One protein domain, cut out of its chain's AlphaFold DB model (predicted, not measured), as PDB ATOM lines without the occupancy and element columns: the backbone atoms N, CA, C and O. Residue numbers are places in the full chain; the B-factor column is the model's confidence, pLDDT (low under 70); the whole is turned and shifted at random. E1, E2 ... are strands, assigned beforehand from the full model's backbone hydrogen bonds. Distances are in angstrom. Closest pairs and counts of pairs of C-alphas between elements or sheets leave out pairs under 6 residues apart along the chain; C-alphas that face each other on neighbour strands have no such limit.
ATOM      1  N   ILE A 102     203.464 173.622 264.355       85.25
ATOM      2  CA  ILE A 102     203.317 172.835 265.583       85.25
ATOM      3  C   ILE A 102     204.663 172.844 266.304       85.25
ATOM      4  O   ILE A 102     205.661 172.384 265.753       85.25
ATOM      5  N   THR A 103     204.684 173.346 267.535       84.06
ATOM      6  CA  THR A 103     205.889 173.426 268.365       84.06
ATOM      7  C   THR A 103     205.613 172.789 269.715       84.06
ATOM      8  O   THR A 103     204.699 173.213 270.414       84.06
ATOM      9  N   THR A 104     206.415 171.806 270.116       81.38
ATOM     10  CA  THR A 104     206.319 171.193 271.447       81.38
ATOM     11  C   THR A 104     207.479 171.661 272.313       81.38
ATOM     12  O   THR A 104     208.635 171.540 271.914       81.38
ATOM     13  N   LYS A 105     207.170 172.203 273.493       79.12
ATOM     14  CA  LYS A 105     208.149 172.659 274.482       79.12
ATOM     15  C   LYS A 105     207.656 172.322 275.887       79.12
ATOM     16  O   LYS A 105     206.504 172.602 276.200       79.12
ATOM     17  N   ASP A 106     208.519 171.728 276.712       77.88
ATOM     18  CA  ASP A 106     208.238 171.414 278.124       77.88
ATOM     19  C   ASP A 106     206.914 170.643 278.328       77.88
ATOM     20  O   ASP A 106     206.116 170.965 279.206       77.88
ATOM     21  N   GLY A 107     206.623 169.675 277.449       77.56
ATOM     22  CA  GLY A 107     205.383 168.888 277.504       77.56
ATOM     23  C   GLY A 107     204.114 169.632 277.063       77.56
ATOM     24  O   GLY A 107     203.018 169.089 277.181       77.56
ATOM     25  N   ASN A 108     204.236 170.851 276.532       83.62
ATOM     26  CA  ASN A 108     203.137 171.623 275.960       83.62
ATOM     27  C   ASN A 108     203.310 171.755 274.450       83.62
ATOM     28  O   ASN A 108     204.336 172.243 273.970       83.62
ATOM     29  N   THR A 109     202.285 171.384 273.690       86.25
ATOM     30  CA  THR A 109     202.266 171.593 272.243       86.25
ATOM     31  C   THR A 109     201.482 172.851 271.901       86.25
ATOM     32  O   THR A 109     200.291 172.957 272.184       86.25
ATOM     33  N   LEU A 110     202.149 173.813 271.274       88.69
ATOM     34  CA  LEU A 110     201.541 174.996 270.691       88.69
ATOM     35  C   LEU A 110     201.274 174.734 269.214       88.69
ATOM     36  O   LEU A 110     202.186 174.393 268.461       88.69
ATOM     37  N   VAL A 111     200.034 174.934 268.790       88.12
ATOM     38  CA  VAL A 111     199.658 174.903 267.378       88.12
ATOM     39  C   VAL A 111     199.279 176.309 266.967       88.12
ATOM     40  O   VAL A 111     198.406 176.921 267.578       88.12
ATOM     41  N   THR A 112     199.929 176.826 265.932       88.56
ATOM     42  CA  THR A 112     199.620 178.124 265.334       88.56
ATOM     43  C   THR A 112     199.084 177.907 263.928       88.56
ATOM     44  O   THR A 112     199.763 177.305 263.101       88.56
ATOM     45  N   ALA A 113     197.879 178.393 263.641       88.12
ATOM     46  CA  ALA A 113     197.217 178.216 262.350       88.12
ATOM     47  C   ALA A 113     196.547 179.511 261.882       88.12
ATOM     48  O   ALA A 113     196.162 180.353 262.691       88.12
ATOM     49  N   THR A 114     196.394 179.666 260.567       88.75
ATOM     50  CA  THR A 114     195.596 180.749 259.982       88.75
ATOM     51  C   THR A 114     194.203 180.215 259.668       88.75
ATOM     52  O   THR A 114     194.068 179.327 258.832       88.75
ATOM     53  N   ILE A 115     193.178 180.760 260.318       87.19
ATOM     54  CA  ILE A 115     191.769 180.392 260.144       87.19
ATOM     55  C   ILE A 115     191.025 181.662 259.725       87.19
ATOM     56  O   ILE A 115     191.153 182.700 260.372       87.19
ATOM     57  N   GLY A 116     190.321 181.626 258.593       83.75
ATOM     58  CA  GLY A 116     189.610 182.795 258.061       83.75
ATOM     59  C   GLY A 116     190.472 184.051 257.881       83.75
ATOM     60  O   GLY A 116     190.016 185.167 258.118       83.75
ATOM     61  N   GLY A 117     191.748 183.877 257.519       83.75
ATOM     62  CA  GLY A 117     192.703 184.976 257.331       83.75
ATOM     63  C   GLY A 117     193.293 185.560 258.622       83.75
ATOM     64  O   GLY A 117     194.116 186.471 258.550       83.75
ATOM     65  N   LYS A 118     192.931 185.037 259.801       85.94
ATOM     66  CA  LYS A 118     193.480 185.449 261.101       85.94
ATOM     67  C   LYS A 118     194.341 184.337 261.688       85.94
ATOM     68  O   LYS A 118     194.021 183.160 261.557       85.94
ATOM     69  N   ARG A 119     195.451 184.705 262.329       88.69
ATOM     70  CA  ARG A 119     196.350 183.748 262.983       88.69
ATOM     71  C   ARG A 119     195.875 183.484 264.411       88.69
ATOM     72  O   ARG A 119     195.722 184.430 265.177       88.69
ATOM     73  N   TYR A 120     195.697 182.215 264.753       89.50
ATOM     74  CA  TYR A 120     195.314 181.744 266.079       89.50
ATOM     75  C   TYR A 120     196.383 180.808 266.635       89.50
ATOM     76  O   TYR A 120     197.024 180.073 265.880       89.50
ATOM     77  N   THR A 121     196.538 180.810 267.956       90.62
ATOM     78  CA  THR A 121     197.429 179.899 268.676       90.62
ATOM     79  C   THR A 121     196.620 179.155 269.729       90.62
ATOM     80  O   THR A 121     195.967 179.781 270.556       90.62
ATOM     81  N   ALA A 122     196.676 177.826 269.698       89.44
ATOM     82  CA  ALA A 122     196.103 176.955 270.715       89.44
ATOM     83  C   ALA A 122     197.226 176.223 271.452       89.44
ATOM     84  O   ALA A 122     198.216 175.817 270.838       89.44
ATOM     85  N   GLN A 123     197.066 176.053 272.762       90.62
ATOM     86  CA  GLN A 123     197.991 175.289 273.592       90.62
ATOM     87  C   GLN A 123     197.322 173.994 274.045       90.62
ATOM     88  O   GLN A 123     196.225 174.006 274.602       90.62
ATOM     89  N   PHE A 124     198.013 172.883 273.821       85.62
ATOM     90  CA  PHE A 124     197.594 171.549 274.217       85.62
ATOM     91  C   PHE A 124     198.593 171.009 275.244       85.62
ATOM     92  O   PHE A 124     199.736 170.715 274.876       85.62
ATOM     93  N   PRO A 125     198.206 170.900 276.525       82.50
ATOM     94  CA  PRO A 125     199.062 170.292 277.535       82.50
ATOM     95  C   PRO A 125     199.153 168.776 277.317       82.50
ATOM     96  O   PRO A 125     198.162 168.145 276.946       82.50
ATOM     97  N   GLY A 126     200.330 168.187 277.527       74.62
ATOM     98  CA  GLY A 126     200.555 166.739 277.483       74.62
ATOM     99  C   GLY A 126     201.729 166.313 276.595       74.62
ATOM    100  O   GLY A 126     201.886 166.779 275.469       74.62
ATOM    101  N   GLU A 127     202.531 165.364 277.086       61.28
ATOM    102  CA  GLU A 127     203.770 164.918 276.424       61.28
ATOM    103  C   GLU A 127     203.549 163.999 275.205       61.28
ATOM    104  O   GLU A 127     204.479 163.731 274.449       61.28
ATOM    105  N   THR A 128     202.321 163.522 274.982       59.88
ATOM    106  CA  THR A 128     201.960 162.556 273.920       59.88
ATOM    107  C   THR A 128     200.730 162.995 273.127       59.88
ATOM    108  O   THR A 128     199.891 162.186 272.737       59.88
ATOM    109  N   ASN A 129     200.608 164.297 272.861       69.44
ATOM    110  CA  ASN A 129     199.532 164.795 272.013       69.44
ATOM    111  C   ASN A 129     199.748 164.351 270.556       69.44
ATOM    112  O   ASN A 129     200.597 164.891 269.848       69.44
ATOM    113  N   SER A 130     198.965 163.370 270.092       84.19
ATOM    114  CA  SER A 130     198.890 163.046 268.665       84.19
ATOM    115  C   SER A 130     198.073 164.139 267.986       84.19
ATOM    116  O   SER A 130     196.852 164.211 268.163       84.19
ATOM    117  N   ILE A 131     198.767 165.033 267.280       87.38
ATOM    118  CA  ILE A 131     198.168 166.173 266.591       87.38
ATOM    119  C   ILE A 131     198.341 165.993 265.090       87.38
ATOM    120  O   ILE A 131     199.453 165.851 264.588       87.38
ATOM    121  N   SER A 132     197.226 166.045 264.373       87.56
ATOM    122  CA  SER A 132     197.197 166.136 262.917       87.56
ATOM    123  C   SER A 132     196.413 167.371 262.510       87.56
ATOM    124  O   SER A 132     195.424 167.724 263.152       87.56
ATOM    125  N   THR A 133     196.864 168.042 261.456       89.94
ATOM    126  CA  THR A 133     196.204 169.231 260.920       89.94
ATOM    127  C   THR A 133     196.096 169.124 259.410       89.94
ATOM    128  O   THR A 133     196.979 168.572 258.755       89.94
ATOM    129  N   SER A 134     195.022 169.669 258.857       86.50
ATOM    130  CA  SER A 134     194.840 169.825 257.420       86.50
ATOM    131  C   SER A 134     194.138 171.144 257.123       86.50
ATOM    132  O   SER A 134     193.397 171.682 257.946       86.50
ATOM    133  N   SER A 135     194.407 171.686 255.943       88.12
ATOM    134  CA  SER A 135     193.745 172.877 255.426       88.12
ATOM    135  C   SER A 135     193.335 172.601 253.990       88.12
ATOM    136  O   SER A 135     194.109 172.012 253.234       88.12
ATOM    137  N   SER A 136     192.119 172.988 253.633       86.88
ATOM    138  CA  SER A 136     191.551 172.813 252.304       86.88
ATOM    139  C   SER A 136     190.690 174.014 251.928       86.88
ATOM    140  O   SER A 136     190.267 174.796 252.782       86.88
ATOM    141  N   MET A 137     190.427 174.150 250.634       86.88
ATOM    142  CA  MET A 137     189.449 175.081 250.090       86.88
ATOM    143  C   MET A 137     188.323 174.263 249.462       86.88
ATOM    144  O   MET A 137     188.579 173.359 248.669       86.88
ATOM    145  N   GLU A 138     187.088 174.579 249.818       87.88
ATOM    146  CA  GLU A 138     185.881 173.966 249.272       87.88
ATOM    147  C   GLU A 138     185.068 175.022 248.528       87.88
ATOM    148  O   GLU A 138     185.021 176.174 248.952       87.88
ATOM    149  N   ASP A 139     184.386 174.641 247.452       86.19
ATOM    150  CA  ASP A 139     183.329 175.478 246.886       86.19
ATOM    151  C   ASP A 139     182.004 175.146 247.580       86.19
ATOM    152  O   ASP A 139     181.577 173.991 247.625       86.19
ATOM    153  N   VAL A 140     181.368 176.156 248.167       81.69
ATOM    154  CA  VAL A 140     180.083 176.033 248.856       81.69
ATOM    155  C   VAL A 140     179.126 177.035 248.237       81.69
ATOM    156  O   VAL A 140     179.208 178.232 248.509       81.69
ATOM    157  N   ASN A 141     178.201 176.547 247.412       83.75
ATOM    158  CA  ASN A 141     177.233 177.378 246.688       83.75
ATOM    159  C   ASN A 141     177.904 178.467 245.819       83.75
ATOM    160  O   ASN A 141     177.429 179.604 245.781       83.75
ATOM    161  N   GLY A 142     179.019 178.144 245.149       83.50
ATOM    162  CA  GLY A 142     179.779 179.088 244.323       83.50
ATOM    163  C   GLY A 142     180.647 180.066 245.121       83.50
ATOM    164  O   GLY A 142     181.102 181.069 244.569       83.50
ATOM    165  N   ARG A 143     180.832 179.826 246.426       84.38
ATOM    166  CA  ARG A 143     181.694 180.623 247.308       84.38
ATOM    167  C   ARG A 143     182.852 179.779 247.815       84.38
ATOM    168  O   ARG A 143     182.647 178.678 248.322       84.38
ATOM    169  N   SER A 144     184.056 180.340 247.765       87.31
ATOM    170  CA  SER A 144     185.247 179.722 248.344       87.31
ATOM    171  C   SER A 144     185.154 179.682 249.871       87.31
ATOM    172  O   SER A 144     185.165 180.719 250.535       87.31
ATOM    173  N   ALA A 145     185.107 178.478 250.426       89.06
ATOM    174  CA  ALA A 145     185.128 178.196 251.849       89.06
ATOM    175  C   ALA A 145     186.501 177.655 252.261       89.06
ATOM    176  O   ALA A 145     186.968 176.658 251.717       89.06
ATOM    177  N   SER A 146     187.144 178.277 253.248       90.38
ATOM    178  CA  SER A 146     188.376 177.739 253.835       90.38
ATOM    179  C   SER A 146     188.018 176.767 254.950       90.38
ATOM    180  O   SER A 146     187.287 177.132 255.868       90.38
ATOM    181  N   VAL A 147     188.520 175.536 254.874       92.50
ATOM    182  CA  VAL A 147     188.284 174.492 255.872       92.50
ATOM    183  C   VAL A 147     189.604 174.102 256.510       92.50
ATOM    184  O   VAL A 147     190.484 173.553 255.855       92.50
ATOM    185  N   PHE A 148     189.732 174.357 257.806       93.12
ATOM    186  CA  PHE A 148     190.863 173.926 258.614       93.12
ATOM    187  C   PHE A 148     190.410 172.836 259.582       93.12
ATOM    188  O   PHE A 148     189.476 173.034 260.354       93.12
ATOM    189  N   THR A 149     191.073 171.684 259.560       92.94
ATOM    190  CA  THR A 149     190.784 170.567 260.462       92.94
ATOM    191  C   THR A 149     191.978 170.315 261.362       92.94
ATOM    192  O   THR A 149     193.119 170.280 260.908       92.94
ATOM    193  N   ILE A 150     191.716 170.094 262.644       92.25
ATOM    194  CA  ILE A 150     192.712 169.647 263.612       92.25
ATOM    195  C   ILE A 150     192.163 168.448 264.376       92.25
ATOM    196  O   ILE A 150     191.037 168.469 264.864       92.25
ATOM    197  N   THR A 151     192.966 167.399 264.494       91.00
ATOM    198  CA  THR A 151     192.669 166.249 265.347       91.00
ATOM    199  C   THR A 151     193.701 166.193 266.453       91.00
ATOM    200  O   THR A 151     194.892 166.135 266.167       91.00
ATOM    201  N   VAL A 152     193.243 166.217 267.703       89.19
ATOM    202  CA  VAL A 152     194.084 166.152 268.902       89.19
ATOM    203  C   VAL A 152     193.638 164.962 269.730       89.19
ATOM    204  O   VAL A 152     192.501 164.931 270.199       89.19
ATOM    205  N   ASN A 153     194.509 163.966 269.896       86.62
ATOM    206  CA  ASN A 153     194.215 162.741 270.652       86.62
ATOM    207  C   ASN A 153     192.898 162.067 270.213       86.62
ATOM    208  O   ASN A 153     192.082 161.661 271.038       86.62
ATOM    209  N   GLY A 154     192.655 162.020 268.900       86.81
ATOM    210  CA  GLY A 154     191.439 161.449 268.309       86.81
ATOM    211  C   GLY A 154     190.190 162.339 268.372       86.81
ATOM    212  O   GLY A 154     189.163 161.960 267.820       86.81
ATOM    213  N   LYS A 155     190.250 163.524 268.996       88.88
ATOM    214  CA  LYS A 155     189.168 164.521 268.944       88.88
ATOM    215  C   LYS A 155     189.387 165.465 267.770       88.88
ATOM    216  O   LYS A 155     190.382 166.189 267.744       88.88
ATOM    217  N   THR A 156     188.457 165.460 266.825       93.25
ATOM    218  CA  THR A 156     188.505 166.299 265.624       93.25
ATOM    219  C   THR A 156     187.708 167.586 265.815       93.25
ATOM    220  O   THR A 156     186.588 167.562 266.322       93.25
ATOM    221  N   TYR A 157     188.294 168.694 265.373       94.06
ATOM    222  CA  TYR A 157     187.701 170.024 265.325       94.06
ATOM    223  C   TYR A 157     187.847 170.567 263.906       94.06
ATOM    224  O   TYR A 157     188.937 170.512 263.331       94.06
ATOM    225  N   ILE A 158     186.763 171.096 263.357       94.81
ATOM    226  CA  ILE A 158     186.689 171.601 261.989       94.81
ATOM    227  C   ILE A 158     186.308 173.077 262.052       94.81
ATOM    228  O   ILE A 158     185.348 173.450 262.716       94.81
ATOM    229  N   TYR A 159     187.061 173.918 261.356       94.00
ATOM    230  CA  TYR A 159     186.835 175.350 261.245       94.00
ATOM    231  C   TYR A 159     186.550 175.677 259.795       94.00
ATOM    232  O   TYR A 159     187.421 175.515 258.942       94.00
ATOM    233  N   LYS A 160     185.338 176.142 259.515       92.88
ATOM    234  CA  LYS A 160     184.902 176.497 258.168       92.88
ATOM    235  C   LYS A 160     184.652 177.989 258.090       92.88
ATOM    236  O   LYS A 160     183.770 178.495 258.780       92.88
ATOM    237  N   THR A 161     185.416 178.683 257.254       92.56
ATOM    238  CA  THR A 161     185.247 180.109 256.983       92.56
ATOM    239  C   THR A 161     184.597 180.316 255.623       92.56
ATOM    240  O   THR A 161     185.176 179.930 254.610       92.56
ATOM    241  N   VAL A 162     183.446 180.985 255.593       90.44
ATOM    242  CA  VAL A 162     182.765 181.432 254.367       90.44
ATOM    243  C   VAL A 162     182.503 182.928 254.485       90.44
ATOM    244  O   VAL A 162     181.963 183.379 255.492       90.44
ATOM    245  N   ASP A 163     182.920 183.708 253.485       86.69
ATOM    246  CA  ASP A 163     182.765 185.174 253.467       86.69
ATOM    247  C   ASP A 163     183.285 185.874 254.741       86.69
ATOM    248  O   ASP A 163     182.709 186.843 255.225       86.69
ATOM    249  N   GLY A 164     184.369 185.351 255.324       85.12
ATOM    250  CA  GLY A 164     184.959 185.866 256.566       85.12
ATOM    251  C   GLY A 164     184.291 185.381 257.860       85.12
ATOM    252  O   GLY A 164     184.878 185.543 258.929       85.12
ATOM    253  N   ASN A 165     183.137 184.714 257.783       89.56
ATOM    254  CA  ASN A 165     182.448 184.144 258.940       89.56
ATOM    255  C   ASN A 165     182.949 182.729 259.196       89.56
ATOM    256  O   ASN A 165     182.876 181.878 258.309       89.56
ATOM    257  N   THR A 166     183.463 182.471 260.399       91.50
ATOM    258  CA  THR A 166     184.019 181.161 260.756       91.50
ATOM    259  C   THR A 166     183.113 180.422 261.723       91.50
ATOM    260  O   THR A 166     182.792 180.933 262.790       91.50
ATOM    261  N   THR A 167     182.760 179.187 261.375       93.38
ATOM    262  CA  THR A 167     182.054 178.251 262.255       93.38
ATOM    263  C   THR A 167     183.009 177.149 262.701       93.38
ATOM    264  O   THR A 167     183.710 176.574 261.868       93.38
ATOM    265  N   ALA A 168     183.026 176.849 264.000       93.81
ATOM    266  CA  ALA A 168     183.736 175.702 264.556       93.81
ATOM    267  C   ALA A 168     182.752 174.552 264.816       93.81
ATOM    268  O   ALA A 168     181.714 174.763 265.447       93.81
ATOM    269  N   THR A 169     183.074 173.343 264.365       95.00
ATOM    270  CA  THR A 169     182.300 172.122 264.624       95.00
ATOM    271  C   THR A 169     183.189 170.989 265.132       95.00
ATOM    272  O   THR A 169     184.413 171.025 264.976       95.00
ATOM    273  N   ASP A 170     182.589 169.970 265.742       94.44
ATOM    274  CA  ASP A 170     183.258 168.692 265.999       94.44
ATOM    275  C   ASP A 170     183.340 167.824 264.723       94.44
ATOM    276  O   ASP A 170     182.892 168.219 263.641       94.44
ATOM    277  N   GLY A 171     183.926 166.629 264.843       90.94
ATOM    278  CA  GLY A 171     184.015 165.651 263.751       90.94
ATOM    279  C   GLY A 171     182.671 165.050 263.312       90.94
ATOM    280  O   GLY A 171     182.628 164.336 262.315       90.94
TER     281      GLY A 171
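Overview. This is residues 102 to 171 of the 187 residues of an uncharacterized protein of Haemonchus contortus (UniProt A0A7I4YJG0). Two twisted antiparallel sheets, one of three strands (E1 to E3) and one of four (E4 to E7), stand partly face to face, shifted along the long axis, as a loosely formed sandwich with few close pairs of C-alphas between its layers. The printed part has 70 residues with seven named strands and no named helix, in the chain order E1 to E7, and its class is all strand. Across the sheets the orders are E1, E2, E3 and E4, E5, E6, E7. The whole is only just compact, close to loose, with a radius of gyration of the C-alphas of 13.2 A, and only just a rod, spanning 44 by 22 by 15 A.

Along the chain. Find C-alpha 102 at (203.317, 172.835, 265.583), where E1 begins and runs to residue 105. E2, residues 108 to 115, covers 21.4 A and ends at C-alpha 115, (191.769, 180.392, 260.144). E3 returns over residues 118 to 125, 23.0 A. Next look at E4, residues 131 to 140, 27.2 A, which bends by 52 degrees at residue 137, and E5, residues 143 to 152, 28.8 A. E6 takes residues 155 to 162, 23.2 A, and E7 residues 165 to 170, ending at C-alpha 170, (183.258, 168.692, 265.999).

Arrangement. Begin with E1, E2 and E3, a meander, each strand the antiparallel neighbour of the one before. E1 and E2 form a hairpin at 157 degrees, with N 103 and O 110 2.9 A apart, within hydrogen-bond range. E2 and E3 form a hairpin at 159 degrees, where N 115 and O 118 are 2.8 A apart. E4 to E7 are a second meander, twisted, with edge strands E4 and E7. In it look for N 136 and O 147 at 2.8 A between E4 and E5, N 148 and O 159 at 2.8 A between E5 and E6, and N 160 and O 167 at 2.9 A between E6 and E7. Between the sheets, go to Ile 115 of E2: its C-alpha is 6.7 A from that of Phe 148 in E5 and 7.1 A from that of Tyr 159 in E6, the closest C-alphas of each pair. E2 and E4 are near each other, with 7 pairs of C-alphas within 10 A. E3 and E5 are only just apart, closest 8.3 A, and E1 and E7 are apart.

Size, cuts and confidence. The two C-alphas farthest apart are those of Asp 106 and Gly 142, 44.8 A. The printed part has no cut, and the six links between strands are tight, that from E3 to E4 having five residues. Mean pLDDT of the printed part is 86.8; look for values under 70 at residues 127 to 129, in the link from E3 to E4.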